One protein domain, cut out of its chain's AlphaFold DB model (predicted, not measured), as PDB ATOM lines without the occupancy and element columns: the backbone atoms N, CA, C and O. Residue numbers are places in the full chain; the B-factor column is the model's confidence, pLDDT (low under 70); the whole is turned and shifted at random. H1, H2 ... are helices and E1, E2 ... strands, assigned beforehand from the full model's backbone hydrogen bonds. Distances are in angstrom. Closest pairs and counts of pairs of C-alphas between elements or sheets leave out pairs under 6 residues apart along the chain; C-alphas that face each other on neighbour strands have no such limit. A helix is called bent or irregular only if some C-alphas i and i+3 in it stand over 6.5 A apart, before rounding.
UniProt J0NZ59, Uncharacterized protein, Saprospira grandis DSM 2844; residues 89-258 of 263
ATOM      1  N   ASP A  89     256.939 149.338 320.925       47.56
ATOM      2  CA  ASP A  89     255.626 149.731 320.439       47.56
ATOM      3  C   ASP A  89     255.258 149.111 319.098       47.56
ATOM      4  O   ASP A  89     254.066 148.972 318.879       47.56
ATOM      5  N   TRP A  90     256.172 148.613 318.247       50.56
ATOM      6  CA  TRP A  90     255.757 148.040 316.949       50.56
ATOM      7  C   TRP A  90     254.731 146.907 317.099       50.56
ATOM      8  O   TRP A  90     253.854 146.776 316.255       50.56
ATOM      9  N   ARG A  91     254.777 146.119 318.187       49.94
ATOM     10  CA  ARG A  91     253.763 145.086 318.477       49.94
ATOM     11  C   ARG A  91     252.395 145.691 318.771       49.94
ATOM     12  O   ARG A  91     251.403 145.147 318.294       49.94
ATOM     13  N   LYS A  92     252.347 146.802 319.514       52.66
ATOM     14  CA  LYS A  92     251.123 147.583 319.746       52.66
ATOM     15  C   LYS A  92     250.681 148.287 318.462       52.66
ATOM     16  O   LYS A  92     249.512 148.183 318.118       52.66
ATOM     17  N   LEU A  93     251.611 148.887 317.705       55.47
ATOM     18  CA  LEU A  93     251.346 149.488 316.395       55.47
ATOM     19  C   LEU A  93     250.684 148.449 315.484       55.47
ATOM     20  O   LEU A  93     249.577 148.645 315.001       55.47
ATOM     21  N   ALA A  94     251.308 147.280 315.359       55.25
ATOM     22  CA  ALA A  94     250.805 146.171 314.573       55.25
ATOM     23  C   ALA A  94     249.481 145.613 315.109       55.25
ATOM     24  O   ALA A  94     248.755 144.982 314.351       55.25
ATOM     25  N   GLN A  95     249.195 145.684 316.416       54.69
ATOM     26  CA  GLN A  95     247.920 145.217 316.996       54.69
ATOM     27  C   GLN A  95     246.769 146.182 316.689       54.69
ATOM     28  O   GLN A  95     245.621 145.752 316.613       54.69
ATOM     29  N   LEU A  96     247.076 147.469 316.513       55.72
ATOM     30  CA  LEU A  96     246.106 148.517 316.197       55.72
ATOM     31  C   LEU A  96     245.819 148.626 314.687       55.72
ATOM     32  O   LEU A  96     244.782 149.176 314.308       55.72
ATOM     33  N   LEU A  97     246.687 148.063 313.835       60.72
ATOM     34  CA  LEU A  97     246.475 147.975 312.390       60.72
ATOM     35  C   LEU A  97     245.261 147.082 312.057       60.72
ATOM     36  O   LEU A  97     245.246 145.902 312.414       60.72
ATOM     37  N   PRO A  98     244.227 147.606 311.371       50.50
ATOM     38  CA  PRO A  98     243.114 146.789 310.908       50.50
ATOM     39  C   PRO A  98     243.579 145.831 309.799       50.50
ATOM     40  O   PRO A  98     244.266 146.252 308.879       50.50
ATOM     41  N   GLN A  99     243.134 144.569 309.874       55.75
ATOM     42  CA  GLN A  99     243.426 143.476 308.928       55.75
ATOM     43  C   GLN A  99     244.883 142.994 308.960       55.75
ATOM     44  O   GLN A  99     245.747 143.481 308.238       55.75
ATOM     45  N   ARG A 100     245.143 141.962 309.769       61.09
ATOM     46  CA  ARG A 100     246.403 141.222 309.704       61.09
ATOM     47  C   ARG A 100     246.260 140.009 308.794       61.09
ATOM     48  O   ARG A 100     245.419 139.153 309.073       61.09
ATOM     49  N   PRO A 101     247.145 139.845 307.808       60.50
ATOM     50  CA  PRO A 101     247.547 138.509 307.419       60.50
ATOM     51  C   PRO A 101     248.250 137.859 308.625       60.50
ATOM     52  O   PRO A 101     249.122 138.464 309.249       60.50
ATOM     53  N   SER A 102     247.855 136.641 308.995       66.19
ATOM     54  CA  SER A 102     248.616 135.843 309.958       66.19
ATOM     55  C   SER A 102     249.701 135.097 309.195       66.19
ATOM     56  O   SER A 102     249.386 134.193 308.427       66.19
ATOM     57  N   PHE A 103     250.959 135.470 309.407       72.06
ATOM     58  CA  PHE A 103     252.105 134.773 308.828       72.06
ATOM     59  C   PHE A 103     252.607 133.705 309.799       72.06
ATOM     60  O   PHE A 103     252.783 133.976 310.991       72.06
ATOM     61  N   GLY A 104     252.828 132.490 309.304       67.00
ATOM     62  CA  GLY A 104     253.548 131.468 310.046       67.00
ATOM     63  C   GLY A 104     255.039 131.796 310.144       67.00
ATOM     64  O   GLY A 104     255.553 132.747 309.553       67.00
ATOM     65  N   VAL A 105     255.757 130.993 310.928       68.81
ATOM     66  CA  VAL A 105     257.204 131.164 311.147       68.81
ATOM     67  C   VAL A 105     257.981 131.112 309.827       68.81
ATOM     68  O   VAL A 105     258.921 131.882 309.641       68.81
ATOM     69  N   TRP A 106     257.567 130.243 308.904       64.31
ATOM     70  CA  TRP A 106     258.212 130.077 307.602       64.31
ATOM     71  C   TRP A 106     258.002 131.289 306.692       64.31
ATOM     72  O   TRP A 106     258.953 131.757 306.071       64.31
ATOM     73  N   GLU A 107     256.793 131.850 306.659       76.56
ATOM     74  CA  GLU A 107     256.504 133.065 305.898       76.56
ATOM     75  C   GLU A 107     257.263 134.272 306.458       76.56
ATOM     76  O   GLU A 107     257.825 135.051 305.693       76.56
ATOM     77  N   LEU A 108     257.354 134.401 307.786       74.81
ATOM     78  CA  LEU A 108     258.160 135.449 308.420       74.81
ATOM     79  C   LEU A 108     259.655 135.291 308.109       74.81
ATOM     80  O   LEU A 108     260.339 136.283 307.868       74.81
ATOM     81  N   GLN A 109     260.168 134.059 308.079       69.38
ATOM     82  CA  GLN A 109     261.552 133.802 307.686       69.38
ATOM     83  C   GLN A 109     261.802 134.195 306.224       69.38
ATOM     84  O   GLN A 109     262.815 134.837 305.939       69.38
ATOM     85  N   GLN A 110     260.880 133.863 305.317       79.88
ATOM     86  CA  GLN A 110     260.973 134.270 303.915       79.88
ATOM     87  C   GLN A 110     260.918 135.796 303.776       79.88
ATOM     88  O   GLN A 110     261.780 136.380 303.129       79.88
ATOM     89  N   HIS A 111     259.976 136.460 304.451       83.12
ATOM     90  CA  HIS A 111     259.895 137.920 304.462       83.12
ATOM     91  C   HIS A 111     261.183 138.571 304.959       83.12
ATOM     92  O   HIS A 111     261.605 139.584 304.413       83.12
ATOM     93  N   TRP A 112     261.816 138.002 305.986       81.19
ATOM     94  CA  TRP A 112     263.095 138.504 306.473       81.19
ATOM     95  C   TRP A 112     264.187 138.411 305.403       81.19
ATOM     96  O   TRP A 112     264.902 139.384 305.176       81.19
ATOM     97  N   GLN A 113     264.284 137.277 304.701       79.00
ATOM     98  CA  GLN A 113     265.222 137.116 303.584       79.00
ATOM     99  C   GLN A 113     264.930 138.105 302.449       79.00
ATOM    100  O   GLN A 113     265.851 138.722 301.918       79.00
ATOM    101  N   ASP A 114     263.653 138.306 302.123       87.25
ATOM    102  CA  ASP A 114     263.219 139.252 301.100       87.25
ATOM    103  C   ASP A 114     263.544 140.702 301.485       87.25
ATOM    104  O   ASP A 114     263.958 141.481 300.628       87.25
ATOM    105  N   ILE A 115     263.404 141.067 302.765       85.69
ATOM    106  CA  ILE A 115     263.803 142.380 303.292       85.69
ATOM    107  C   ILE A 115     265.314 142.565 303.151       85.69
ATOM    108  O   ILE A 115     265.739 143.592 302.628       85.69
ATOM    109  N   GLN A 116     266.123 141.579 303.548       85.12
ATOM    110  CA  GLN A 116     267.582 141.652 303.411       85.12
ATOM    111  C   GLN A 116     268.000 141.803 301.938       85.12
ATOM    112  O   GLN A 116     268.760 142.706 301.592       85.12
ATOM    113  N   ALA A 117     267.419 140.998 301.044       85.62
ATOM    114  CA  ALA A 117     267.667 141.099 299.608       85.62
ATOM    115  C   ALA A 117     267.162 142.425 299.003       85.62
ATOM    116  O   ALA A 117     267.702 142.901 298.000       85.62
ATOM    117  N   ALA A 118     266.111 143.023 299.574       87.88
ATOM    118  CA  ALA A 118     265.647 144.352 299.196       87.88
ATOM    119  C   ALA A 118     266.668 145.417 299.603       87.88
ATOM    120  O   ALA A 118     267.030 146.240 298.766       87.88
ATOM    121  N   GLU A 119     267.146 145.390 300.849       86.56
ATOM    122  CA  GLU A 119     268.117 146.357 301.373       86.56
ATOM    123  C   GLU A 119     269.405 146.398 300.547       86.56
ATOM    124  O   GLU A 119     269.893 147.486 300.258       86.56
ATOM    125  N   GLU A 120     269.888 145.255 300.055       86.62
ATOM    126  CA  GLU A 120     271.046 145.196 299.145       86.62
ATOM    127  C   GLU A 120     270.833 145.946 297.816       86.62
ATOM    128  O   GLU A 120     271.791 146.365 297.165       86.62
ATOM    129  N   ARG A 121     269.578 146.106 297.381       87.75
ATOM    130  CA  ARG A 121     269.207 146.750 296.107       87.75
ATOM    131  C   ARG A 121     268.747 148.191 296.281       87.75
ATOM    132  O   ARG A 121     268.656 148.925 295.291       87.75
ATOM    133  N   LEU A 122     268.385 148.585 297.497       88.50
ATOM    134  CA  LEU A 122     267.963 149.942 297.793       88.50
ATOM    135  C   LEU A 122     269.200 150.851 297.830       88.50
ATOM    136  O   LEU A 122     270.214 150.498 298.422       88.50
ATOM    137  N   PRO A 123     269.133 152.066 297.259       89.75
ATOM    138  CA  PRO A 123     270.229 153.030 297.359       89.75
ATOM    139  C   PRO A 123     270.294 153.700 298.749       89.75
ATOM    140  O   PRO A 123     270.895 154.761 298.897       89.75
ATOM    141  N   PHE A 124     269.621 153.131 299.752       88.19
ATOM    142  CA  PHE A 124     269.494 153.651 301.105       88.19
ATOM    143  C   PHE A 124     269.247 152.513 302.101       88.19
ATOM    144  O   PHE A 124     268.687 151.480 301.741       88.19
ATOM    145  N   ALA A 125     269.599 152.736 303.368       85.31
ATOM    146  CA  ALA A 125     269.262 151.812 304.448       85.31
ATOM    147  C   ALA A 125     267.767 151.906 304.783       85.31
ATOM    148  O   ALA A 125     267.241 153.012 304.963       85.31
ATOM    149  N   LEU A 126     267.073 150.768 304.880       89.50
ATOM    150  CA  LEU A 126     265.676 150.770 305.305       89.50
ATOM    151  C   LEU A 126     265.633 151.054 306.816       89.50
ATOM    152  O   LEU A 126     266.323 150.376 307.578       89.50
ATOM    153  N   PRO A 127     264.836 152.030 307.290       89.38
ATOM    154  CA  PRO A 127     264.722 152.293 308.717       89.38
ATOM    155  C   PRO A 127     264.332 151.020 309.487       89.38
ATOM    156  O   PRO A 127     263.379 150.347 309.074       89.38
ATOM    157  N   PRO A 128     264.983 150.700 310.625       82.44
ATOM    158  CA  PRO A 128     264.705 149.473 311.375       82.44
ATOM    159  C   PRO A 128     263.224 149.297 311.731       82.44
ATOM    160  O   PRO A 128     262.693 148.191 311.670       82.44
ATOM    161  N   LEU A 129     262.521 150.395 312.030       82.31
ATOM    162  CA  LEU A 129     261.084 150.358 312.296       82.31
ATOM    163  C   LEU A 129     260.278 149.887 311.073       82.31
ATOM    164  O   LEU A 129     259.374 149.070 311.227       82.31
ATOM    165  N   LEU A 130     260.613 150.342 309.859       90.31
ATOM    166  CA  LEU A 130     259.939 149.876 308.640       90.31
ATOM    167  C   LEU A 130     260.259 148.414 308.344       90.31
ATOM    168  O   LEU A 130     259.341 147.688 307.975       90.31
ATOM    169  N   GLN A 131     261.502 147.958 308.554       86.56
ATOM    170  CA  GLN A 131     261.846 146.535 308.414       86.56
ATOM    171  C   GLN A 131     260.912 145.663 309.265       86.56
ATOM    172  O   GLN A 131     260.294 144.727 308.758       86.56
ATOM    173  N   GLN A 132     260.751 146.010 310.548       82.62
ATOM    174  CA  GLN A 132     259.868 145.275 311.456       82.62
ATOM    175  C   GLN A 132     258.406 145.363 311.006       82.62
ATOM    176  O   GLN A 132     257.709 144.353 310.942       82.62
ATOM    177  N   LEU A 133     257.924 146.552 310.647       86.06
ATOM    178  CA  LEU A 133     256.534 146.702 310.226       86.06
ATOM    179  C   LEU A 133     256.225 145.910 308.940       86.06
ATOM    180  O   LEU A 133     255.189 145.244 308.899       86.06
ATOM    181  N   TYR A 134     257.114 145.895 307.943       89.06
ATOM    182  CA  TYR A 134     256.955 145.067 306.740       89.06
ATOM    183  C   TYR A 134     257.042 143.569 307.039       89.06
ATOM    184  O   TYR A 134     256.240 142.806 306.499       89.06
ATOM    185  N   LEU A 135     257.955 143.148 307.919       84.19
ATOM    186  CA  LEU A 135     258.080 141.751 308.341       84.19
ATOM    187  C   LEU A 135     256.749 141.221 308.889       84.19
ATOM    188  O   LEU A 135     256.290 140.155 308.481       84.19
ATOM    189  N   TYR A 136     256.109 141.994 309.771       80.19
ATOM    190  CA  TYR A 136     254.921 141.551 310.500       80.19
ATOM    191  C   TYR A 136     253.584 141.853 309.821       80.19
ATOM    192  O   TYR A 136     252.603 141.177 310.127       80.19
ATOM    193  N   ASN A 137     253.519 142.840 308.927       80.56
ATOM    194  CA  ASN A 137     252.267 143.242 308.267       80.56
ATOM    195  C   ASN A 137     252.254 142.933 306.764       80.56
ATOM    196  O   ASN A 137     251.225 143.088 306.109       80.56
ATOM    197  N   GLY A 138     253.369 142.437 306.226       86.31
ATOM    198  CA  GLY A 138     253.508 142.021 304.840       86.31
ATOM    199  C   GLY A 138     254.199 143.071 303.974       86.31
ATOM    200  O   GLY A 138     253.975 144.279 304.096       86.31
ATOM    201  N   LEU A 139     255.014 142.573 303.043       91.00
ATOM    202  CA  LEU A 139     255.881 143.367 302.166       91.00
ATOM    203  C   LEU A 139     255.107 144.225 301.149       91.00
ATOM    204  O   LEU A 139     255.662 145.166 300.586       91.00
ATOM    205  N   ALA A 140     253.829 143.911 300.912       90.44
ATOM    206  CA  ALA A 140     252.975 144.613 299.954       90.44
ATOM    207  C   ALA A 140     252.548 146.016 300.420       90.44
ATOM    208  O   ALA A 140     252.037 146.796 299.615       90.44
ATOM    209  N   GLY A 141     252.751 146.352 301.698       88.81
ATOM    210  CA  GLY A 141     252.231 147.592 302.269       88.81
ATOM    211  C   GLY A 141     250.701 147.583 302.317       88.81
ATOM    212  O   GLY A 141     250.072 146.551 302.549       88.81
ATOM    213  N   GLY A 142     250.086 148.745 302.105       86.62
ATOM    214  CA  GLY A 142     248.633 148.934 302.124       86.62
ATOM    215  C   GLY A 142     248.009 148.970 303.517       86.62
ATOM    216  O   GLY A 142     246.834 149.296 303.646       86.62
ATOM    217  N   TRP A 143     248.796 148.683 304.549       84.25
ATOM    218  CA  TRP A 143     248.507 148.984 305.944       84.25
ATOM    219  C   TRP A 143     249.054 150.377 306.279       84.25
ATOM    220  O   TRP A 143     250.073 150.787 305.729       84.25
ATOM    221  N   GLY A 144     248.385 151.132 307.147       81.94
ATOM    222  CA  GLY A 144     248.719 152.540 307.385       81.94
ATOM    223  C   GLY A 144     247.480 153.438 307.376       81.94
ATOM    224  O   GLY A 144     246.376 152.927 307.173       81.94
ATOM    225  N   PRO A 145     247.646 154.752 307.589       85.69
ATOM    226  CA  PRO A 145     246.565 155.706 307.395       85.69
ATOM    227  C   PRO A 145     246.185 155.821 305.914       85.69
ATOM    228  O   PRO A 145     246.996 155.526 305.032       85.69
ATOM    229  N   ASP A 146     244.954 156.268 305.667       85.50
ATOM    230  CA  ASP A 146     244.368 156.474 304.341       85.50
ATOM    231  C   ASP A 146     244.642 155.313 303.351       85.50
ATOM    232  O   ASP A 146     244.192 154.187 303.575       85.50
ATOM    233  N   SER A 147     245.388 155.555 302.266       81.56
ATOM    234  CA  SER A 147     245.672 154.574 301.212       81.56
ATOM    235  C   SER A 147     246.725 153.526 301.618       81.56
ATOM    236  O   SER A 147     246.955 152.555 300.879       81.56
ATOM    237  N   GLY A 148     247.338 153.704 302.792       87.38
ATOM    238  CA  GLY A 148     248.339 152.829 303.382       87.38
ATOM    239  C   GLY A 148     249.757 153.063 302.862       87.38
ATOM    240  O   GLY A 148     250.007 153.803 301.907       87.38
ATOM    241  N   LEU A 149     250.714 152.395 303.506       92.75
ATOM    242  CA  LEU A 149     252.111 152.430 303.105       92.75
ATOM    243  C   LEU A 149     252.316 151.819 301.717       92.75
ATOM    244  O   LEU A 149     251.587 150.930 301.273       92.75
ATOM    245  N   LEU A 150     253.360 152.281 301.041       95.50
ATOM    246  CA  LEU A 150     253.817 151.712 299.779       95.50
ATOM    247  C   LEU A 150     254.369 150.293 299.983       95.50
ATOM    248  O   LEU A 150     254.704 149.896 301.099       95.50
ATOM    249  N   ALA A 151     254.488 149.520 298.906       95.00
ATOM    250  CA  ALA A 151     255.125 148.207 298.975       95.00
ATOM    251  C   ALA A 151     256.644 148.343 299.167       95.00
ATOM    252  O   ALA A 151     257.264 149.268 298.638       95.00
ATOM    253  N   LEU A 152     257.271 147.400 299.870       94.62
ATOM    254  CA  LEU A 152     258.732 147.346 299.954       94.62
ATOM    255  C   LEU A 152     259.340 146.907 298.613       94.62
ATOM    256  O   LEU A 152     260.308 147.496 298.134       94.62
ATOM    257  N   LEU A 153     258.734 145.892 297.994       90.75
ATOM    258  CA  LEU A 153     259.196 145.271 296.756       90.75
ATOM    259  C   LEU A 153     258.250 145.557 295.580       90.75
ATOM    260  O   LEU A 153     257.050 145.766 295.781       90.75
ATOM    261  N   PRO A 154     258.766 145.565 294.335       88.69
ATOM    262  CA  PRO A 154     257.928 145.668 293.146       88.69
ATOM    263  C   PRO A 154     257.029 144.434 292.979       88.69
ATOM    264  O   PRO A 154     257.270 143.386 293.568       88.69
ATOM    265  N   ASN A 155     256.021 144.550 292.110       88.06
ATOM    266  CA  ASN A 155     255.120 143.458 291.710       88.06
ATOM    267  C   ASN A 155     254.250 142.867 292.836       88.06
ATOM    268  O   ASN A 155     253.714 141.775 292.686       88.06
ATOM    269  N   LEU A 156     254.036 143.609 293.927       86.56
ATOM    270  CA  LEU A 156     253.143 143.223 295.029       86.56
ATOM    271  C   LEU A 156     251.751 143.880 294.940       86.56
ATOM    272  O   LEU A 156     251.082 144.089 295.948       86.56
ATOM    273  N   GLY A 157     251.323 144.269 293.733       83.12
ATOM    274  CA  GLY A 157     250.008 144.881 293.482       83.12
ATOM    275  C   GLY A 157     249.858 146.342 293.931       83.12
ATOM    276  O   GLY A 157     248.806 146.938 293.714       83.12
ATOM    277  N   ARG A 158     250.901 146.942 294.520       87.25
ATOM    278  CA  ARG A 158     250.962 148.357 294.923       87.25
ATOM    279  C   ARG A 158     252.277 148.997 294.468       87.25
ATOM    280  O   ARG A 158     253.256 148.277 294.254       87.25
ATOM    281  N   PRO A 159     252.336 150.334 294.315       91.25
ATOM    282  CA  PRO A 159     253.589 151.013 294.011       91.25
ATOM    283  C   PRO A 159     254.625 150.746 295.106       91.25
ATOM    284  O   PRO A 159     254.337 150.904 296.291       91.25
ATOM    285  N   ALA A 160     255.827 150.342 294.701       94.69
ATOM    286  CA  ALA A 160     256.934 150.137 295.625       94.69
ATOM    287  C   ALA A 160     257.609 151.466 296.000       94.69
ATOM    288  O   ALA A 160     257.627 152.382 295.174       94.69
ATOM    289  N   LEU A 161     258.239 151.544 297.180       94.94
ATOM    290  CA  LEU A 161     258.995 152.715 297.668       94.94
ATOM    291  C   LEU A 161     259.904 153.308 296.578       94.94
ATOM    292  O   LEU A 161     259.795 154.476 296.198       94.94
ATOM    293  N   LEU A 162     260.762 152.460 296.001       93.69
ATOM    294  CA  LEU A 162     261.719 152.875 294.977       93.69
ATOM    295  C   LEU A 162     261.037 153.257 293.654       93.69
ATOM    296  O   LEU A 162     261.496 154.165 292.962       93.69
ATOM    297  N   ALA A 163     259.940 152.589 293.291       94.44
ATOM    298  CA  ALA A 163     259.190 152.910 292.080       94.44
ATOM    299  C   ALA A 163     258.489 154.272 292.201       94.44
ATOM    300  O   ALA A 163     258.549 155.075 291.270       94.44
ATOM    301  N   ALA A 164     257.897 154.568 293.361       94.62
ATOM    302  CA  ALA A 164     257.324 155.877 293.658       94.62
ATOM    303  C   ALA A 164     258.401 156.969 293.614       94.62
ATOM    304  O   ALA A 164     258.211 157.988 292.948       94.62
ATOM    305  N   ARG A 165     259.574 156.720 294.212       94.94
ATOM    306  CA  ARG A 165     260.697 157.666 294.166       94.94
ATOM    307  C   ARG A 165     261.174 157.956 292.740       94.94
ATOM    308  O   ARG A 165     261.402 159.118 292.405       94.94
ATOM    309  N   LYS A 166     261.294 156.926 291.895       94.56
ATOM    310  CA  LYS A 166     261.662 157.073 290.475       94.56
ATOM    311  C   LYS A 166     260.593 157.814 289.671       94.56
ATOM    312  O   LYS A 166     260.928 158.649 288.839       94.56
ATOM    313  N   SER A 167     259.316 157.539 289.938       94.12
ATOM    314  CA  SER A 167     258.194 158.239 289.301       94.12
ATOM    315  C   SER A 167     258.222 159.739 289.606       94.12
ATOM    316  O   SER A 167     258.085 160.563 288.701       94.12
ATOM    317  N   LEU A 168     258.489 160.105 290.864       93.88
ATOM    318  CA  LEU A 168     258.631 161.500 291.275       93.88
ATOM    319  C   LEU A 168     259.826 162.189 290.587       93.88
ATOM    320  O   LEU A 168     259.688 163.321 290.134       93.88
ATOM    321  N   GLU A 169     260.957 161.505 290.420       94.00
ATOM    322  CA  GLU A 169     262.138 162.048 289.725       94.00
ATOM    323  C   GLU A 169     261.940 162.239 288.216       94.00
ATOM    324  O   GLU A 169     262.509 163.140 287.592       94.00
ATOM    325  N   ALA A 170     261.136 161.366 287.608       94.31
ATOM    326  CA  ALA A 170     260.899 161.389 286.175       94.31
ATOM    327  C   ALA A 170     260.149 162.657 285.739       94.31
ATOM    328  O   ALA A 170     260.362 163.122 284.614       94.31
ATOM    329  N   LYS A 171     259.326 163.241 286.624       92.50
ATOM    330  CA  LYS A 171     258.525 164.442 286.353       92.50
ATOM    331  C   LYS A 171     259.429 165.667 286.110       92.50
ATOM    332  O   LYS A 171     260.099 166.108 287.043       92.50
ATOM    333  N   PRO A 172     259.414 166.278 284.904       92.19
ATOM    334  CA  PRO A 172     260.367 167.330 284.539       92.19
ATOM    335  C   PRO A 172     260.369 168.540 285.474       92.19
ATOM    336  O   PRO A 172     261.439 169.012 285.839       92.19
ATOM    337  N   LYS A 173     259.185 169.005 285.900       90.69
ATOM    338  CA  LYS A 173     259.054 170.217 286.722       90.69
ATOM    339  C   LYS A 173     259.754 170.095 288.080       90.69
ATOM    340  O   LYS A 173     260.397 171.041 288.496       90.69
ATOM    341  N   GLN A 174     259.681 168.927 288.717       92.69
ATOM    342  CA  GLN A 174     260.210 168.668 290.065       92.69
ATOM    343  C   GLN A 174     261.542 167.900 290.070       92.69
ATOM    344  O   GLN A 174     262.043 167.529 291.128       92.69
ATOM    345  N   ARG A 175     262.126 167.615 288.898       93.31
ATOM    346  CA  ARG A 175     263.319 166.760 288.787       93.31
ATOM    347  C   ARG A 175     264.502 167.298 289.592       93.31
ATOM    348  O   ARG A 175     265.154 166.518 290.279       93.31
ATOM    349  N   ALA A 176     264.758 168.604 289.513       93.88
ATOM    350  CA  ALA A 176     265.875 169.243 290.206       93.88
ATOM    351  C   ALA A 176     265.772 169.073 291.731       93.88
ATOM    352  O   ALA A 176     266.743 168.662 292.361       93.88
ATOM    353  N   PHE A 177     264.577 169.274 292.297       95.25
ATOM    354  CA  PHE A 177     264.301 169.037 293.714       95.25
ATOM    355  C   PHE A 177     264.644 167.597 294.115       95.25
ATOM    356  O   PHE A 177     265.445 167.363 295.014       95.25
ATOM    357  N   TRP A 178     264.118 166.603 293.396       95.69
ATOM    358  CA  TRP A 178     264.381 165.204 293.736       95.69
ATOM    359  C   TRP A 178     265.859 164.827 293.597       95.69
ATOM    360  O   TRP A 178     266.375 164.073 294.420       95.69
ATOM    361  N   GLN A 179     266.566 165.368 292.605       94.19
ATOM    362  CA  GLN A 179     268.013 165.179 292.475       94.19
ATOM    363  C   GLN A 179     268.796 165.815 293.633       94.19
ATOM    364  O   GLN A 179     269.802 165.250 294.058       94.19
ATOM    365  N   HIS A 180     268.322 166.943 294.167       95.81
ATOM    366  CA  HIS A 180     268.921 167.605 295.324       95.81
ATOM    367  C   HIS A 180     268.652 166.857 296.644       95.81
ATOM    368  O   HIS A 180     269.516 166.812 297.520       95.81
ATOM    369  N   TYR A 181     267.494 166.198 296.769       95.81
ATOM    370  CA  TYR A 181     267.087 165.449 297.965       95.81
ATOM    371  C   TYR A 181     266.953 163.933 297.702       95.81
ATOM    372  O   TYR A 181     265.867 163.358 297.836       95.81
ATOM    373  N   PRO A 182     268.047 163.215 297.363       95.19
ATOM    374  CA  PRO A 182     267.995 161.779 297.066       95.19
ATOM    375  C   PRO A 182     267.667 160.911 298.292       95.19
ATOM    376  O   PRO A 182     267.244 159.769 298.144       95.19
ATOM    377  N   HIS A 183     267.846 161.455 299.495       95.12
ATOM    378  CA  HIS A 183     267.602 160.783 300.770       95.12
ATOM    379  C   HIS A 183     266.137 160.816 301.221       95.12
ATOM    380  O   HIS A 183     265.780 160.096 302.150       95.12
ATOM    381  N   LEU A 184     265.291 161.644 300.601       97.12
ATOM    382  CA  LEU A 184     263.870 161.688 300.923       97.12
ATOM    383  C   LEU A 184     263.139 160.604 300.134       97.12
ATOM    384  O   LEU A 184     263.041 160.657 298.904       97.12
ATOM    385  N   ILE A 185     262.637 159.604 300.855       97.56
ATOM    386  CA  ILE A 185     262.018 158.417 300.273       97.56
ATOM    387  C   ILE A 185     260.520 158.416 300.591       97.56
ATOM    388  O   ILE A 185     260.159 158.381 301.769       97.56
ATOM    389  N   PRO A 186     259.627 158.426 299.582       97.00
ATOM    390  CA  PRO A 186     258.197 158.293 299.821       97.00
ATOM    391  C   PRO A 186     257.899 156.923 300.421       97.00
ATOM    392  O   PRO A 186     258.346 155.912 299.882       97.00
ATOM    393  N   PHE A 187     257.120 156.888 301.502       96.38
ATOM    394  CA  PHE A 187     256.684 155.636 302.132       96.38
ATOM    395  C   PHE A 187     255.183 155.498 302.292       96.38
ATOM    396  O   PHE A 187     254.692 154.385 302.464       96.38
ATOM    397  N   LEU A 188     254.449 156.599 302.168       95.31
ATOM    398  CA  LEU A 188     253.000 156.594 302.150       95.31
ATOM    399  C   LEU A 188     252.499 157.568 301.093       95.31
ATOM    400  O   LEU A 188     253.039 158.664 300.958       95.31
ATOM    401  N   HIS A 189     251.471 157.150 300.363       91.88
ATOM    402  CA  HIS A 189     250.719 157.990 299.442       91.88
ATOM    403  C   HIS A 189     249.349 158.258 300.059       91.88
ATOM    404  O   HIS A 189     248.680 157.312 300.453       91.88
ATOM    405  N   TRP A 190     248.944 159.519 300.130       91.00
ATOM    406  CA  TRP A 190     247.669 159.931 300.726       91.00
ATOM    407  C   TRP A 190     246.556 160.160 299.691       91.00
ATOM    408  O   TRP A 190     245.496 160.690 300.005       91.00
ATOM    409  N   GLY A 191     246.824 159.845 298.422       83.06
ATOM    410  CA  GLY A 191     245.996 160.300 297.309       83.06
ATOM    411  C   GLY A 191     246.529 161.584 296.673       83.06
ATOM    412  O   GLY A 191     247.419 162.242 297.207       83.06
ATOM    413  N   THR A 192     246.024 161.877 295.469       81.06
ATOM    414  CA  THR A 192     246.248 163.136 294.724       81.06
ATOM    415  C   THR A 192     247.707 163.600 294.608       81.06
ATOM    416  O   THR A 192     247.970 164.783 294.454       81.06
ATOM    417  N   GLY A 193     248.677 162.677 294.641       87.62
ATOM    418  CA  GLY A 193     250.097 163.014 294.524       87.62
ATOM    419  C   GLY A 193     250.752 163.522 295.811       87.62
ATOM    420  O   GLY A 193     251.909 163.940 295.749       87.62
ATOM    421  N   VAL A 194     250.063 163.440 296.951       94.69
ATOM    422  CA  VAL A 194     250.587 163.819 298.267       94.69
ATOM    423  C   VAL A 194     251.252 162.619 298.937       94.69
ATOM    424  O   VAL A 194     250.709 161.506 298.951       94.69
ATOM    425  N   TYR A 195     252.435 162.833 299.511       96.75
ATOM    426  CA  TYR A 195     253.241 161.776 300.114       96.75
ATOM    427  C   TYR A 195     253.764 162.155 301.499       96.75
ATOM    428  O   TYR A 195     254.162 163.293 301.740       96.75
ATOM    429  N   SER A 196     253.862 161.156 302.377       97.75
ATOM    430  CA  SER A 196     254.821 161.203 303.482       97.75
ATOM    431  C   SER A 196     256.142 160.599 303.015       97.75
ATOM    432  O   SER A 196     256.173 159.517 302.412       97.75
ATOM    433  N   LEU A 197     257.234 161.290 303.313       98.12
ATOM    434  CA  LEU A 197     258.601 160.891 303.010       98.12
ATOM    435  C   LEU A 197     259.345 160.614 304.316       98.12
ATOM    436  O   LEU A 197     259.108 161.307 305.300       98.12
ATOM    437  N   PHE A 198     260.271 159.664 304.330       97.50
ATOM    438  CA  PHE A 198     261.255 159.568 305.405       97.50
ATOM    439  C   PHE A 198     262.635 159.995 304.911       97.50
ATOM    440  O   PHE A 198     262.976 159.789 303.746       97.50
ATOM    441  N   ASP A 199     263.432 160.574 305.804       95.88
ATOM    442  CA  ASP A 199     264.840 160.873 305.550       95.88
ATOM    443  C   ASP A 199     265.710 159.650 305.863       95.88
ATOM    444  O   ASP A 199     265.876 159.262 307.021       95.88
ATOM    445  N   SER A 200     266.277 159.042 304.822       94.00
ATOM    446  CA  SER A 200     267.052 157.806 304.928       94.00
ATOM    447  C   SER A 200     268.459 157.971 305.510       94.00
ATOM    448  O   SER A 200     269.124 156.974 305.793       94.00
ATOM    449  N   ARG A 201     268.928 159.207 305.730       87.00
ATOM    450  CA  ARG A 201     270.246 159.467 306.342       87.00
ATOM    451  C   ARG A 201     270.259 159.189 307.842       87.00
ATOM    452  O   ARG A 201     271.332 159.084 308.431       87.00
ATOM    453  N   ASN A 202     269.084 159.109 308.466       80.38
ATOM    454  CA  ASN A 202     268.939 158.928 309.902       80.38
ATOM    455  C   ASN A 202     268.154 157.635 310.195       80.38
ATOM    456  O   ASN A 202     267.054 157.474 309.671       80.38
ATOM    457  N   PRO A 203     268.653 156.734 311.063       75.06
ATOM    458  CA  PRO A 203     267.922 155.523 311.446       75.06
ATOM    459  C   PRO A 203     266.576 155.788 312.149       75.06
ATOM    460  O   PRO A 203     265.692 154.937 312.083       75.06
ATOM    461  N   GLU A 204     266.393 156.945 312.802       75.88
ATOM    462  CA  GLU A 204     265.093 157.369 313.360       75.88
ATOM    463  C   GLU A 204     264.115 157.838 312.271       75.88
ATOM    464  O   GLU A 204     262.907 157.917 312.513       75.88
ATOM    465  N   ALA A 205     264.639 158.105 311.072       87.44
ATOM    466  CA  ALA A 205     263.904 158.411 309.858       87.44
ATOM    467  C   ALA A 205     262.870 159.542 310.047       87.44
ATOM    468  O   ALA A 205     261.665 159.285 310.031       87.44
ATOM    469  N   PRO A 206     263.313 160.800 310.262       93.06
ATOM    470  CA  PRO A 206     262.422 161.955 310.314       93.06
ATOM    471  C   PRO A 206     261.454 161.980 309.132       93.06
ATOM    472  O   PRO A 206     261.845 161.679 308.000       93.06
ATOM    473  N   VAL A 207     260.202 162.353 309.395       97.94
ATOM    474  CA  VAL A 207     259.143 162.357 308.386       97.94
ATOM    475  C   VAL A 207     258.941 163.759 307.843       97.94
ATOM    476  O   VAL A 207     258.793 164.720 308.599       97.94
ATOM    477  N   TRP A 208     258.880 163.842 306.523       98.25
ATOM    478  CA  TRP A 208     258.559 165.034 305.758       98.25
ATOM    479  C   TRP A 208     257.239 164.823 305.025       98.25
ATOM    480  O   TRP A 208     256.877 163.700 304.676       98.25
ATOM    481  N   ALA A 209     256.520 165.907 304.796       97.44
ATOM    482  CA  ALA A 209     255.378 165.948 303.908       97.44
ATOM    483  C   ALA A 209     255.825 166.448 302.537       97.44
ATOM    484  O   ALA A 209     256.725 167.284 302.448       97.44
ATOM    485  N   PHE A 210     255.197 165.944 301.485       96.62
ATOM    486  CA  PHE A 210     255.345 166.460 300.136       96.62
ATOM    487  C   PHE A 210     253.970 166.588 299.501       96.62
ATOM    488  O   PHE A 210     253.312 165.574 299.256       96.62
ATOM    489  N   ASP A 211     253.563 167.825 299.240       95.38
ATOM    490  CA  ASP A 211     252.315 168.151 298.567       95.38
ATOM    491  C   ASP A 211     252.587 169.116 297.402       95.38
ATOM    492  O   ASP A 211     252.809 170.310 297.628       95.38
ATOM    493  N   PRO A 212     252.593 168.607 296.158       92.38
ATOM    494  CA  PRO A 212     252.804 169.426 294.976       92.38
ATOM    495  C   PRO A 212     251.605 170.332 294.654       92.38
ATOM    496  O   PRO A 212     251.778 171.307 293.929       92.38
ATOM    497  N   GLU A 213     250.406 170.028 295.162       88.38
ATOM    498  CA  GLU A 213     249.174 170.763 294.847       88.38
ATOM    499  C   GLU A 213     249.096 172.103 295.589       88.38
ATOM    500  O   GLU A 213     248.356 172.999 295.185       88.38
ATOM    501  N   LEU A 214     249.887 172.264 296.652       86.62
ATOM    502  CA  LEU A 214     250.016 173.526 297.379       86.62
ATOM    503  C   LEU A 214     251.043 174.487 296.786       86.62
ATOM    504  O   LEU A 214     251.194 175.587 297.314       86.62
ATOM    505  N   LEU A 215     251.756 174.080 295.739       89.25
ATOM    506  CA  LEU A 215     252.794 174.906 295.147       89.25
ATOM    507  C   LEU A 215     252.168 176.027 294.307       89.25
ATOM    508  O   LEU A 215     251.471 175.770 293.319       89.25
ATOM    509  N   GLY A 216     252.437 177.276 294.687       85.19
ATOM    510  CA  GLY A 216     252.079 178.444 293.890       85.19
ATOM    511  C   GLY A 216     252.801 178.474 292.532       85.19
ATOM    512  O   GLY A 216     253.827 177.817 292.354       85.19
ATOM    513  N   PRO A 217     252.305 179.250 291.549       82.75
ATOM    514  CA  PRO A 217     252.882 179.293 290.199       82.75
ATOM    515  C   PRO A 217     254.350 179.749 290.155       82.75
ATOM    516  O   PRO A 217     255.063 179.345 289.239       82.75
ATOM    517  N   ASP A 218     254.784 180.539 291.142       86.62
ATOM    518  CA  ASP A 218     256.128 181.127 291.233       86.62
ATOM    519  C   ASP A 218     256.945 180.588 292.423       86.62
ATOM    520  O   ASP A 218     258.003 181.128 292.744       86.62
ATOM    521  N   GLU A 219     256.455 179.555 293.116       88.69
ATOM    522  CA  GLU A 219     257.152 178.974 294.265       88.69
ATOM    523  C   GLU A 219     258.134 177.873 293.843       88.69
ATOM    524  O   GLU A 219     257.877 177.080 292.932       88.69
ATOM    525  N   ASP A 220     259.255 177.793 294.559       91.19
ATOM    526  CA  ASP A 220     260.224 176.712 294.405       91.19
ATOM    527  C   ASP A 220     259.683 175.396 294.983       91.19
ATOM    528  O   ASP A 220     258.959 175.377 295.979       91.19
ATOM    529  N   TRP A 221     260.082 174.264 294.399       93.06
ATOM    530  CA  TRP A 221     259.618 172.928 294.804       93.06
ATOM    531  C   TRP A 221     259.932 172.571 296.261       93.06
ATOM    532  O   TRP A 221     259.264 171.721 296.847       93.06
ATOM    533  N   GLU A 222     260.905 173.237 296.870       92.88
ATOM    534  CA  GLU A 222     261.190 173.196 298.296       92.88
ATOM    535  C   GLU A 222     259.973 173.605 299.134       92.88
ATOM    536  O   GLU A 222     259.725 172.991 300.166       92.88
ATOM    537  N   ALA A 223     259.155 174.561 298.681       91.62
ATOM    538  CA  ALA A 223     257.929 174.962 299.371       91.62
ATOM    539  C   ALA A 223     256.864 173.849 299.379       91.62
ATOM    540  O   ALA A 223     256.023 173.804 300.282       91.62
ATOM    541  N   ALA A 224     256.922 172.907 298.430       93.62
ATOM    542  CA  ALA A 224     256.062 171.724 298.401       93.62
ATOM    543  C   ALA A 224     256.467 170.669 299.446       93.62
ATOM    544  O   ALA A 224     255.710 169.726 299.671       93.62
ATOM    545  N   CYS A 225     257.632 170.803 300.095       95.88
ATOM    546  CA  CYS A 225     258.147 169.831 301.053       95.88
ATOM    547  C   CYS A 225     258.451 170.465 302.412       95.88
ATOM    548  O   CYS A 225     259.200 171.429 302.514       95.88
ATOM    549  N   TRP A 226     257.900 169.913 303.490       95.50
ATOM    550  CA  TRP A 226     258.125 170.465 304.826       95.50
ATOM    551  C   TRP A 226     258.236 169.381 305.885       95.50
ATOM    552  O   TRP A 226     257.771 168.252 305.728       95.50
ATOM    553  N   TRP A 227     258.894 169.731 306.982       95.69
ATOM    554  CA  TRP A 227     259.112 168.822 308.090       95.69
ATOM    555  C   TRP A 227     257.795 168.524 308.823       95.69
ATOM    556  O   TRP A 227     257.053 169.438 309.185       95.69
ATOM    557  N   HIS A 228     257.516 167.242 309.070       96.19
ATOM    558  CA  HIS A 228     256.293 166.786 309.734       96.19
ATOM    559  C   HIS A 228     256.598 166.192 311.115       96.19
ATOM    560  O   HIS A 228     256.048 166.646 312.113       96.19
ATOM    561  N   SER A 229     257.489 165.206 311.215       93.38
ATOM    562  CA  SER A 229     257.765 164.508 312.478       93.38
ATOM    563  C   SER A 229     259.263 164.296 312.690       93.38
ATOM    564  O   SER A 229     259.981 164.022 311.726       93.38
ATOM    565  N   PRO A 230     259.765 164.358 313.939       83.31
ATOM    566  CA  PRO A 230     261.177 164.097 314.226       83.31
ATOM    567  C   PRO A 230     261.595 162.645 313.956       83.31
ATOM    568  O   PRO A 230     262.782 162.393 313.784       83.31
ATOM    569  N   SER A 231     260.652 161.700 313.914       85.12
ATOM    570  CA  SER A 231     260.921 160.285 313.644       85.12
ATOM    571  C   SER A 231     259.699 159.582 313.046       85.12
ATOM    572  O   SER A 231     258.556 160.031 313.226       85.12
ATOM    573  N   LEU A 232     259.930 158.445 312.380       89.50
ATOM    574  CA  LEU A 232     258.858 157.543 311.945       89.50
ATOM    575  C   LEU A 232     258.024 157.057 313.130       89.50
ATOM    576  O   LEU A 232     256.804 156.967 313.026       89.50
ATOM    577  N   LEU A 233     258.666 156.767 314.262       81.44
ATOM    578  CA  LEU A 233     257.971 156.316 315.461       81.44
ATOM    579  C   LEU A 233     256.942 157.347 315.928       81.44
ATOM    580  O   LEU A 233     255.773 157.003 316.069       81.44
ATOM    581  N   ASN A 234     257.367 158.596 316.133       82.62
ATOM    582  CA  ASN A 234     256.484 159.653 316.625       82.62
ATOM    583  C   ASN A 234     255.311 159.873 315.664       82.62
ATOM    584  O   ASN A 234     254.193 160.147 316.093       82.62
ATOM    585  N   TRP A 235     255.562 159.717 314.363       92.94
ATOM    586  CA  TRP A 235     254.540 159.814 313.331       92.94
ATOM    587  C   TRP A 235     253.513 158.670 313.442       92.94
ATOM    588  O   TRP A 235     252.308 158.921 313.441       92.94
ATOM    589  N   PHE A 236     253.970 157.424 313.616       88.88
ATOM    590  CA  PHE A 236     253.091 156.260 313.794       88.88
ATOM    591  C   PHE A 236     252.325 156.292 315.121       88.88
ATOM    592  O   PHE A 236     251.147 155.943 315.144       88.88
ATOM    593  N   GLN A 237     252.965 156.709 316.215       82.69
ATOM    594  CA  GLN A 237     252.311 156.854 317.519       82.69
ATOM    595  C   GLN A 237     251.194 157.892 317.445       82.69
ATOM    596  O   GLN A 237     250.056 157.576 317.783       82.69
ATOM    597  N   TYR A 238     251.486 159.080 316.902       85.44
ATOM    598  CA  TYR A 238     250.478 160.128 316.763       85.44
ATOM    599  C   TYR A 238     249.273 159.650 315.951       85.44
ATOM    600  O   TYR A 238     248.134 159.870 316.353       85.44
ATOM    601  N   TRP A 239     249.501 158.954 314.835       87.56
ATOM    602  CA  TRP A 239     248.413 158.366 314.057       87.56
ATOM    603  C   TRP A 239     247.529 157.437 314.897       87.56
ATOM    604  O   TRP A 239     246.317 157.625 314.971       87.56
ATOM    605  N   LEU A 240     248.131 156.448 315.551       80.50
ATOM    606  CA  LEU A 240     247.375 155.403 316.236       80.50
ATOM    607  C   LEU A 240     246.682 155.873 317.512       80.50
ATOM    608  O   LEU A 240     245.678 155.282 317.906       80.50
ATOM    609  N   GLU A 241     247.211 156.908 318.154       82.00
ATOM    610  CA  GLU A 241     246.597 157.526 319.329       82.00
ATOM    611  C   GLU A 241     245.418 158.430 318.966       82.00
ATOM    612  O   GLU A 241     244.570 158.697 319.819       82.00
ATOM    613  N   THR A 242     245.347 158.907 317.721       80.31
ATOM    614  CA  THR A 242     244.370 159.923 317.321       80.31
ATOM    615  C   THR A 242     243.186 159.346 316.561       80.31
ATOM    616  O   THR A 242     242.047 159.514 316.999       80.31
ATOM    617  N   ASP A 243     243.415 158.665 315.440       79.62
ATOM    618  CA  ASP A 243     242.343 158.031 314.681       79.62
ATOM    619  C   ASP A 243     242.855 156.959 313.715       79.62
ATOM    620  O   ASP A 243     243.927 157.059 313.127       79.62
ATOM    621  N   ARG A 244     242.026 155.937 313.474       74.44
ATOM    622  CA  ARG A 244     242.374 154.811 312.596       74.44
ATOM    623  C   ARG A 244     242.678 155.229 311.152       74.44
ATOM    624  O   ARG A 244     243.468 154.556 310.498       74.44
ATOM    625  N   TYR A 245     242.052 156.285 310.641       80.06
ATOM    626  CA  TYR A 245     242.128 156.656 309.226       80.06
ATOM    627  C   TYR A 245     243.280 157.623 308.920       80.06
ATOM    628  O   TYR A 245     243.641 157.780 307.759       80.06
ATOM    629  N   GLY A 246     243.895 158.223 309.942       86.62
ATOM    630  CA  GLY A 246     244.952 159.220 309.799       86.62
ATOM    631  C   GLY A 246     244.452 160.624 309.491       86.62
ATOM    632  O   GLY A 246     245.246 161.451 309.048       86.62
ATOM    633  N   ILE A 247     243.175 160.925 309.738       89.56
ATOM    634  CA  ILE A 247     242.602 162.259 309.503       89.56
ATOM    635  C   ILE A 247     243.308 163.306 310.375       89.56
ATOM    636  O   ILE A 247     243.639 164.392 309.905       89.56
ATOM    637  N   LYS A 248     243.575 162.989 311.643       91.56
ATOM    638  CA  LYS A 248     244.271 163.873 312.580       91.56
ATOM    639  C   LYS A 248     245.744 164.016 312.257       91.56
ATOM    640  O   LYS A 248     246.292 165.101 312.434       91.56
ATOM    641  N   LEU A 249     246.374 162.958 311.758       92.50
ATOM    642  CA  LEU A 249     247.750 162.998 311.265       92.50
ATOM    643  C   LEU A 249     247.867 163.876 310.013       92.50
ATOM    644  O   LEU A 249     248.780 164.691 309.919       92.50
ATOM    645  N   TRP A 250     246.908 163.769 309.092       93.06
ATOM    646  CA  TRP A 250     246.793 164.645 307.929       93.06
ATOM    647  C   TRP A 250     246.567 166.104 308.340       93.06
ATOM    648  O   TRP A 250     247.275 166.981 307.863       93.06
ATOM    649  N   GLN A 251     245.655 166.380 309.277       94.25
ATOM    650  CA  GLN A 251     245.451 167.734 309.816       94.25
ATOM    651  C   GLN A 251     246.740 168.295 310.435       94.25
ATOM    652  O   GLN A 251     247.186 169.376 310.058       94.25
ATOM    653  N   GLN A 252     247.407 167.522 311.299       94.56
ATOM    654  CA  GLN A 252     248.677 167.932 311.906       94.56
ATOM    655  C   GLN A 252     249.740 168.266 310.845       94.56
ATOM    656  O   GLN A 252     250.507 169.217 311.014       94.56
ATOM    657  N   MET A 253     249.785 167.508 309.745       94.50
ATOM    658  CA  MET A 253     250.724 167.732 308.650       94.50
ATOM    659  C   MET A 253     250.640 169.163 308.109       94.50
ATOM    660  O   MET A 253     251.673 169.821 307.994       94.50
ATOM    661  N   TYR A 254     249.440 169.671 307.815       94.06
ATOM    662  CA  TYR A 254     249.282 171.032 307.286       94.06
ATOM    663  C   TYR A 254     249.281 172.105 308.379       94.06
ATOM    664  O   TYR A 254     249.760 173.208 308.124       94.06
ATOM    665  N   GLU A 255     248.856 171.792 309.606       92.62
ATOM    666  CA  GLU A 255     249.037 172.700 310.752       92.62
ATOM    667  C   GLU A 255     250.521 173.043 310.944       92.62
ATOM    668  O   GLU A 255     250.873 174.205 311.137       92.62
ATOM    669  N   ARG A 256     251.421 172.062 310.788       88.88
ATOM    670  CA  ARG A 256     252.878 172.287 310.834       88.88
ATOM    671  C   ARG A 256     253.421 173.104 309.663       88.88
ATOM    672  O   ARG A 256     254.479 173.710 309.808       88.88
ATOM    673  N   LYS A 257     252.708 173.153 308.534       88.75
ATOM    674  CA  LYS A 257     252.994 174.082 307.428       88.75
ATOM    675  C   LYS A 257     252.519 175.512 307.743       88.75
ATOM    676  O   LYS A 257     252.906 176.444 307.049       88.75
ATOM    677  N   GLY A 258     251.693 175.690 308.777       87.56
ATOM    678  CA  GLY A 258     251.059 176.960 309.136       87.56
ATOM    679  C   GLY A 258     249.653 177.143 308.558       87.56
ATOM    680  O   GLY A 258     249.175 178.272 308.486       87.56
TER     681      GLY A 258
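AT A GLANCE: This is residues 89 to 258 of the 263 residues of an uncharacterized protein of Saprospira grandis DSM 2844 (UniProt J0NZ59). A small, strongly twisted sheet of four strands sits in the middle, with H4 crossing one face and H7 and H8 crossing the other. At one end of the long axis H1, H2 and H3 make a group of helices, H3 between the other two; at the other end are H5, H6 and the loop round Asp 218. The printed part has 170 residues with eight named helices and four named strands, in the order H1 H2 H3 H4 H5 E1 E2 E3 H6 E4 H7 H8. The sheet's order is E1 E2 E3 E4, antiparallel throughout, and the class is mixed, helices and strands. The whole is compact, with a radius of gyration of the C-alphas of 15.7 A, yet elongated, spanning 54 by 35 by 27 A.

HOW THE PARTS SIT: E1, residues 184 to 189, E2, residues 195 to 199, and E3, residues 207 to 210, form a meander, each strand the antiparallel neighbour of the one before. N 185 and O 198 are 2.9 A apart across E1 and E2, and N 197 and O 208 are 2.8 A apart across E2 and E3. E4, residues 225 to 229, is an edge strand beside E3, with N 209 and O 226 2.8 A apart; these pairs are within hydrogen-bond range. H4, residues 161 to 170, is on the sheet at a height of 9.4 A and runs across the strands, at 70 degrees to E1 on the local plane; its closest C-alphas to E1 are those of Leu 161 and Phe 187, 5.8 A apart. H7, residues 232 to 242, and H8, residues 247 to 255, are on the opposite face, at heights of 10.3 A and 10.6 A. They touch at a steep tilt of 59 degrees, the closest C-alphas being those of Trp 239 and Leu 249, 5.4 A apart. H1, residues 90 to 96, touches H7 at a shallow tilt of 26 degrees, the closest C-alphas being those of Leu 96 and Leu 240, 7.0 A apart. H3, residues 128 to 137, touches H1, the closest C-alphas being those of Trp 90 and Leu 133, 6.9 A apart. H2, residues 105 to 119, and H3 form a helical hairpin, with the closest C-alphas, those of His 111 and Leu 135, 5.7 A apart. H5, residues 172 to 180, touches H4 only at the corner, the closest C-alphas being those of Glu 169 and Arg 175, 4.9 A apart. H6, residues 221 to 224, only grazes the sheet, and it only just touches H5, with 3 pairs of C-alphas within 8 A, the closest being those of Phe 177 and Trp 221, 6.2 A apart. Every O i to N i+4 pair is within hydrogen-bond range in H1, H2, H3, H4, H7 and H8; in H5 3 of 5 are, and H6 is too short for such a pair.

IN THESE COORDINATES: E1 runs 13.7 A from C-alpha 184 at (263.870, 161.688, 300.923); E2 is 12.8 A, E3 10.0 A and E4 12.6 A long. H2 is the longest helix by residues, 21.1 A from C-alpha 105 at (257.204, 131.164, 311.147). H7 is 15.6 A, H4 14.5 A and H3 14.3 A long. H5 is irregular, 13.8 A long, with C-alphas 173 and 176 7.7 A apart. H8, 12.3 A long, ends at C-alpha 255 (249.037, 172.700, 310.752); H1 is 9.7 A and H6 5.2 A long.

THE WHOLE: The C-alphas farthest apart are those of Val 105 and Asp 218, 53.8 A. The printed part has no cut. The link from H3 to H4, residues 138 to 160, is long. Mean pLDDT of the printed part is 85.9; residues 89 to 102, 104 to 106 and 109 are under 70.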